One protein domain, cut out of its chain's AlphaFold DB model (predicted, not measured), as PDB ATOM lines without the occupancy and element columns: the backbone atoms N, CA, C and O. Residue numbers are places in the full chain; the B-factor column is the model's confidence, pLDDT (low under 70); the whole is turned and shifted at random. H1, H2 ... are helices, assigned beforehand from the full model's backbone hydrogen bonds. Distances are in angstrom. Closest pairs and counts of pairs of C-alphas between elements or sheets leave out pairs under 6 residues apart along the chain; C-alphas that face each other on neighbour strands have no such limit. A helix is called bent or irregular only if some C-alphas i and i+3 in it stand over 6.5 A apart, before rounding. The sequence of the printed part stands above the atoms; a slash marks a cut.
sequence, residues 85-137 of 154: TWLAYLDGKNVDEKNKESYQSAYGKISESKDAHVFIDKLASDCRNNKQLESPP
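AT A GLANCE: This is residues 85 to 137 of the 154 residues of an uncharacterized protein of Synergistaceae bacterium (UniProt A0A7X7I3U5). A flat, nearly closed ring, made by the long link 91 to 103, H2, H3 and the tail 129 to 137, winds round the short first helix H1 in its middle. The 53 printed residues hold H1, H2 and H3 in that order, all helix, with no named strand. The whole is only just compact, close to loose, with a radius of gyration of the C-alphas of 11.5 A and spans of 31 by 27 by 12 A.

HOW THE PARTS SIT: H1, residues 85 to 90, only just touches H2, residues 104 to 111, with 3 pairs of C-alphas within 8 A, the closest Leu 87 and Tyr 107 at 6.9 A; the tilt is steep, 66 degrees, the same way. H1 touches H3, residues 114 to 128, closest at the C-alphas of Leu 90 and Phe 119, 5.9 A, at a steep tilt of 67 degrees, the same way. H2 and H3 are close but not clearly touching, about perpendicular at 78 degrees, the closest C-alphas being Ile 110 and Ala 116, 5.4 A. Every O i to N i+4 pair is within hydrogen-bond range in H1, 2 of 4 in H2 and 9 of 11 in H3.

IN THESE COORDINATES: H1 begins at C-alpha 85 (208.355, 122.190, 248.564). H2 is irregular: C-alphas 106 and 109 are 7.5 A apart. H3 measures 21.0 A, ending at C-alpha 128 (220.168, 123.448, 266.606).

THE WHOLE: The farthest C-alphas, Lys 100 and Asn 129, are 31.8 A apart. Residues 124 to 130, of which 124 to 128 belong to H3, stand free. The printed part has no cut; H1 to H2 is a long link, H2 to H3 a tight one. Residue 102 is under pLDDT 70.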
ATOM      1  N   THR A  85     208.789 123.467 247.983       92.44
ATOM      2  CA  THR A  85     208.355 122.190 248.564       92.44
ATOM      3  C   THR A  85     208.773 122.075 250.032       92.44
ATOM      4  O   THR A  85     207.996 121.623 250.870       92.44
ATOM      5  N   TRP A  86     209.968 122.559 250.390       93.94
ATOM      6  CA  TRP A  86     210.418 122.572 251.785       93.94
ATOM      7  C   TRP A  86     209.649 123.590 252.620       93.94
ATOM      8  O   TRP A  86     209.338 123.314 253.773       93.94
ATOM      9  N   LEU A  87     209.300 124.747 252.049       94.31
ATOM     10  CA  LEU A  87     208.470 125.734 252.746       94.31
ATOM     11  C   LEU A  87     207.076 125.168 253.039       94.31
ATOM     12  O   LEU A  87     206.609 125.291 254.167       94.31
ATOM     13  N   ALA A  88     206.454 124.491 252.070       93.75
ATOM     14  CA  ALA A  88     205.167 123.828 252.263       93.75
ATOM     15  C   ALA A  88     205.225 122.776 253.384       93.75
ATOM     16  O   ALA A  88     204.367 122.762 254.265       93.75
ATOM     17  N   TYR A  89     206.275 121.951 253.410       94.25
ATOM     18  CA  TYR A  89     206.511 121.006 254.504       94.25
ATOM     19  C   TYR A  89     206.640 121.709 255.866       94.25
ATOM     20  O   TYR A  89     205.999 121.325 256.843       94.25
ATOM     21  N   LEU A  90     207.438 122.780 255.941       94.62
ATOM     22  CA  LEU A  90     207.663 123.528 257.183       94.62
ATOM     23  C   LEU A  90     206.401 124.247 257.691       94.62
ATOM     24  O   LEU A  90     206.276 124.470 258.904       94.62
ATOM     25  N   ASP A  91     205.475 124.552 256.782       93.94
ATOM     26  CA  ASP A  91     204.118 125.054 257.031       93.94
ATOM     27  C   ASP A  91     203.124 123.953 257.461       93.94
ATOM     28  O   ASP A  91     201.945 124.212 257.687       93.94
ATOM     29  N   GLY A  92     203.582 122.704 257.594       93.12
ATOM     30  CA  GLY A  92     202.768 121.572 258.045       93.12
ATOM     31  C   GLY A  92     201.928 120.923 256.946       93.12
ATOM     32  O   GLY A  92     201.001 120.172 257.252       93.12
ATOM     33  N   LYS A  93     202.213 121.199 255.669       92.75
ATOM     34  CA  LYS A  93     201.594 120.467 254.558       92.75
ATOM     35  C   LYS A  93     202.217 119.081 254.436       92.75
ATOM     36  O   LYS A  93     203.419 118.908 254.623       92.75
ATOM     37  N   ASN A  94     201.394 118.106 254.062       90.44
ATOM     38  CA  ASN A  94     201.889 116.814 253.616       90.44
ATOM     39  C   ASN A  94     202.377 116.962 252.171       90.44
ATOM     40  O   ASN A  94     201.566 117.267 251.299       90.44
ATOM     41  N   VAL A  95     203.681 116.811 251.947       91.38
ATOM     42  CA  VAL A  95     204.308 117.015 250.635       91.38
ATOM     43  C   VAL A  95     204.740 115.681 250.037       91.38
ATOM     44  O   VAL A  95     205.325 114.847 250.726       91.38
ATOM     45  N   ASP A  96     204.490 115.493 248.743       87.88
ATOM     46  CA  ASP A  96     204.982 114.342 247.984       87.88
ATOM     47  C   ASP A  96     205.876 114.809 246.833       87.88
ATOM     48  O   ASP A  96     205.414 115.375 245.846       87.88
ATOM     49  N   GLU A  97     207.178 114.540 246.939       89.38
ATOM     50  CA  GLU A  97     208.151 114.932 245.917       89.38
ATOM     51  C   GLU A  97     208.136 114.040 244.667       89.38
ATOM     52  O   GLU A  97     208.836 114.331 243.694       89.38
ATOM     53  N   LYS A  98     207.370 112.941 244.659       85.50
ATOM     54  CA  LYS A  98     207.220 112.089 243.467       85.50
ATOM     55  C   LYS A  98     206.311 112.725 242.426       85.50
ATOM     56  O   LYS A  98     206.454 112.438 241.240       85.50
ATOM     57  N   ASN A  99     205.411 113.596 242.865       79.44
ATOM     58  CA  ASN A  99     204.497 114.320 242.008       79.44
ATOM     59  C   ASN A  99     204.972 115.763 241.855       79.44
ATOM     60  O   ASN A  99     205.406 116.400 242.812       79.44
ATOM     61  N   LYS A 100     204.875 116.304 240.637       75.06
ATOM     62  CA  LYS A 100     205.134 117.725 240.387       75.06
ATOM     63  C   LYS A 100     203.949 118.561 240.871       75.06
ATOM     64  O   LYS A 100     203.221 119.153 240.074       75.06
ATOM     65  N   GLU A 101     203.730 118.592 242.179       70.56
ATOM     66  CA  GLU A 101     202.805 119.545 242.775       70.56
ATOM     67  C   GLU A 101     203.455 120.927 242.800       70.56
ATOM     68  O   GLU A 101     204.558 121.127 243.313       70.56
ATOM     69  N   SER A 102     202.780 121.909 242.202       68.12
ATOM     70  CA  SER A 102     203.298 123.272 242.175       68.12
ATOM     71  C   SER A 102     202.975 123.984 243.485       68.12
ATOM     72  O   SER A 102     201.960 124.664 243.615       68.12
ATOM     73  N   TYR A 103     203.894 123.888 244.447       83.25
ATOM     74  CA  TYR A 103     203.930 124.776 245.617       83.25
ATOM     75  C   TYR A 103     204.384 126.200 245.252       83.25
ATOM     76  O   TYR A 103     204.380 127.100 246.092       83.25
ATOM     77  N   GLN A 104     204.755 126.436 243.990       79.06
ATOM     78  CA  GLN A 104     205.263 127.717 243.511       79.06
ATOM     79  C   GLN A 104     204.203 128.825 243.563       79.06
ATOM     80  O   GLN A 104     204.532 129.966 243.881       79.06
ATOM     81  N   SER A 105     202.931 128.510 243.308       83.19
ATOM     82  CA  SER A 105     201.842 129.498 243.360       83.19
ATOM     83  C   SER A 105     201.595 130.021 244.780       83.19
ATOM     84  O   SER A 105     201.380 131.219 244.960       83.19
ATOM     85  N   ALA A 106     201.669 129.143 245.783       88.06
ATOM     86  CA  ALA A 106     201.429 129.483 247.184       88.06
ATOM     87  C   ALA A 106     202.674 130.055 247.882       88.06
ATOM     88  O   ALA A 106     202.573 131.034 248.618       88.06
ATOM     89  N   TYR A 107     203.854 129.483 247.628       91.25
ATOM     90  CA  TYR A 107     205.078 129.800 248.372       91.25
ATOM     91  C   TYR A 107     206.139 130.539 247.546       91.25
ATOM     92  O   TYR A 107     207.176 130.903 248.094       91.25
ATOM     93  N   GLY A 108     205.907 130.811 246.257       89.50
ATOM     94  CA  GLY A 108     206.865 131.520 245.395       89.50
ATOM     95  C   GLY A 108     207.218 132.906 245.937       89.50
ATOM     96  O   GLY A 108     208.367 133.163 246.285       89.50
ATOM     97  N   LYS A 109     206.214 133.771 246.139       91.12
ATOM     98  CA  LYS A 109     206.432 135.114 246.714       91.12
ATOM     99  C   LYS A 109     207.002 135.069 248.133       91.12
ATOM    100  O   LYS A 109     207.835 135.895 248.490       91.12
ATOM    101  N   ILE A 110     206.569 134.090 248.929       92.50
ATOM    102  CA  ILE A 110     207.064 133.896 250.296       92.50
ATOM    103  C   ILE A 110     208.568 133.616 250.254       92.50
ATOM    104  O   ILE A 110     209.326 134.297 250.937       92.50
ATOM    105  N   SER A 111     209.005 132.688 249.398       89.31
ATOM    106  CA  SER A 111     210.408 132.274 249.273       89.31
ATOM    107  C   SER A 111     211.367 133.380 248.818       89.31
ATOM    108  O   SER A 111     212.556 133.313 249.114       89.31
ATOM    109  N   GLU A 112     210.858 134.395 248.121       89.75
ATOM    110  CA  GLU A 112     211.634 135.531 247.604       89.75
ATOM    111  C   GLU A 112     211.635 136.735 248.559       89.75
ATOM    112  O   GLU A 112     212.245 137.767 248.274       89.75
ATOM    113  N   SER A 113     210.946 136.628 249.695       92.56
ATOM    114  CA  SER A 113     210.738 137.728 250.631       92.56
ATOM    115  C   SER A 113     211.182 137.370 252.046       92.56
ATOM    116  O   SER A 113     211.593 136.249 252.351       92.56
ATOM    117  N   LYS A 114     211.074 138.350 252.950       92.88
ATOM    118  CA  LYS A 114     211.383 138.131 254.363       92.88
ATOM    119  C   LYS A 114     210.396 137.182 255.052       92.88
ATOM    120  O   LYS A 114     210.713 136.652 256.112       92.88
ATOM    121  N   ASP A 115     209.244 136.922 254.447       93.50
ATOM    122  CA  ASP A 115     208.236 136.035 255.023       93.50
ATOM    123  C   ASP A 115     208.729 134.582 255.079       93.50
ATOM    124  O   ASP A 115     208.281 133.812 255.923       93.50
ATOM    125  N   ALA A 116     209.730 134.209 254.270       93.75
ATOM    126  CA  ALA A 116     210.397 132.914 254.382       93.75
ATOM    127  C   ALA A 116     211.125 132.707 255.725       93.75
ATOM    128  O   ALA A 116     211.345 131.561 256.126       93.75
ATOM    129  N   HIS A 117     211.500 133.783 256.435       93.38
ATOM    130  CA  HIS A 117     212.302 133.685 257.660       93.38
ATOM    131  C   HIS A 117     211.624 132.849 258.739       93.38
ATOM    132  O   HIS A 117     212.314 132.098 259.415       93.38
ATOM    133  N   VAL A 118     210.294 132.894 258.867       94.19
ATOM    134  CA  VAL A 118     209.595 132.103 259.896       94.19
ATOM    135  C   VAL A 118     209.822 130.599 259.710       94.19
ATOM    136  O   VAL A 118     210.013 129.874 260.685       94.19
ATOM    137  N   PHE A 119     209.883 130.133 258.460       94.31
ATOM    138  CA  PHE A 119     210.154 128.736 258.130       94.31
ATOM    139  C   PHE A 119     211.637 128.404 258.310       94.31
ATOM    140  O   PHE A 119     211.978 127.378 258.902       94.31
ATOM    141  N   ILE A 120     212.523 129.289 257.843       92.50
ATOM    142  CA  ILE A 120     213.979 129.109 257.923       92.50
ATOM    143  C   ILE A 120     214.448 129.094 259.381       92.50
ATOM    144  O   ILE A 120     215.227 128.224 259.765       92.50
ATOM    145  N   ASP A 121     213.960 130.017 260.205       93.38
ATOM    146  CA  ASP A 121     214.321 130.126 261.617       93.38
ATOM    147  C   ASP A 121     213.770 128.949 262.422       93.38
ATOM    148  O   ASP A 121     214.470 128.431 263.296       93.38
ATOM    149  N   LYS A 122     212.562 128.470 262.092       91.19
ATOM    150  CA  LYS A 122     212.004 127.237 262.660       91.19
ATOM    151  C   LYS A 122     212.897 126.040 262.343       91.19
ATOM    152  O   LYS A 122     213.330 125.363 263.272       91.19
ATOM    153  N   LEU A 123     213.239 125.819 261.069       93.56
ATOM    154  CA  LEU A 123     214.135 124.731 260.665       93.56
ATOM    155  C   LEU A 123     215.506 124.859 261.343       93.56
ATOM    156  O   LEU A 123     216.014 123.894 261.904       93.56
ATOM    157  N   ALA A 124     216.090 126.058 261.360       91.75
ATOM    158  CA  ALA A 124     217.375 126.302 262.003       91.75
ATOM    159  C   ALA A 124     217.329 126.041 263.516       91.75
ATOM    160  O   ALA A 124     218.287 125.501 264.071       91.75
ATOM    161  N   SER A 125     216.239 126.416 264.189       91.38
ATOM    162  CA  SER A 125     216.011 126.128 265.607       91.38
ATOM    163  C   SER A 125     215.872 124.626 265.856       91.38
ATOM    164  O   SER A 125     216.563 124.083 266.718       91.38
ATOM    165  N   ASP A 126     215.048 123.939 265.066       91.38
ATOM    166  CA  ASP A 126     214.846 122.494 265.163       91.38
ATOM    167  C   ASP A 126     216.180 121.745 264.951       91.38
ATOM    168  O   ASP A 126     216.554 120.907 265.773       91.38
ATOM    169  N   CYS A 127     216.985 122.142 263.955       89.44
ATOM    170  CA  CYS A 127     218.330 121.601 263.734       89.44
ATOM    171  C   CYS A 127     219.294 121.874 264.902       89.44
ATOM    172  O   CYS A 127     220.032 120.978 265.318       89.44
ATOM    173  N   ARG A 128     219.312 123.100 265.451       87.81
ATOM    174  CA  ARG A 128     220.168 123.448 266.606       87.81
ATOM    175  C   ARG A 128     219.846 122.600 267.830       87.81
ATOM    176  O   ARG A 128     220.759 122.227 268.560       87.81
ATOM    177  N   ASN A 129     218.569 122.287 268.027       89.81
ATOM    178  CA  ASN A 129     218.079 121.531 269.173       89.81
ATOM    179  C   ASN A 129     218.061 120.009 268.943       89.81
ATOM    180  O   ASN A 129     217.532 119.290 269.783       89.81
ATOM    181  N   ASN A 130     218.633 119.503 267.839       87.56
ATOM    182  CA  ASN A 130     218.580 118.080 267.459       87.56
ATOM    183  C   ASN A 130     217.153 117.515 267.403       87.56
ATOM    184  O   ASN A 130     216.927 116.339 267.690       87.56
ATOM    185  N   LYS A 131     216.173 118.352 267.064       91.44
ATOM    186  CA  LYS A 131     214.790 117.910 266.968       91.44
ATOM    187  C   LYS A 131     214.612 117.089 265.698       91.44
ATOM    188  O   LYS A 131     214.989 117.520 264.609       91.44
ATOM    189  N   GLN A 132     214.008 115.916 265.844       90.56
ATOM    190  CA  GLN A 132     213.656 115.081 264.707       90.56
ATOM    191  C   GLN A 132     212.514 115.728 263.916       90.56
ATOM    192  O   GLN A 132     211.492 116.115 264.483       90.56
ATOM    193  N   LEU A 133     212.708 115.842 262.604       92.38
ATOM    194  CA  LEU A 133     211.664 116.250 261.674       92.38
ATOM    195  C   LEU A 133     210.702 115.076 261.455       92.38
ATOM    196  O   LEU A 133     211.137 113.948 261.221       92.38
ATOM    197  N   GLU A 134     209.402 115.339 261.541       92.69
ATOM    198  CA  GLU A 134     208.366 114.331 261.316       92.69
ATOM    199  C   GLU A 134     208.099 114.198 259.816       92.69
ATOM    200  O   GLU A 134     207.727 115.176 259.170       92.69
ATOM    201  N   SER A 135     208.326 113.007 259.258       92.88
ATOM    202  CA  SER A 135     208.082 112.681 257.841       92.88
ATOM    203  C   SER A 135     208.577 113.736 256.825       92.88
ATOM    204  O   SER A 135     207.804 114.156 255.963       92.88
ATOM    205  N   PRO A 136     209.837 114.211 256.909       94.00
ATOM    206  CA  PRO A 136     210.362 115.189 255.961       94.00
ATOM    207  C   PRO A 136     210.458 114.622 254.535       94.00
ATOM    208  O   PRO A 136     210.680 113.418 254.369       94.00
ATOM    209  N   PRO A 137     210.366 115.481 253.501       94.31
ATOM    210  CA  PRO A 137     210.624 115.073 252.124       94.31
ATOM    211  C   PRO A 137     212.035 114.490 251.955       94.31
ATOM    212  O   PRO A 137     212.976 114.897 252.642       94.31
TER     213      PRO A 137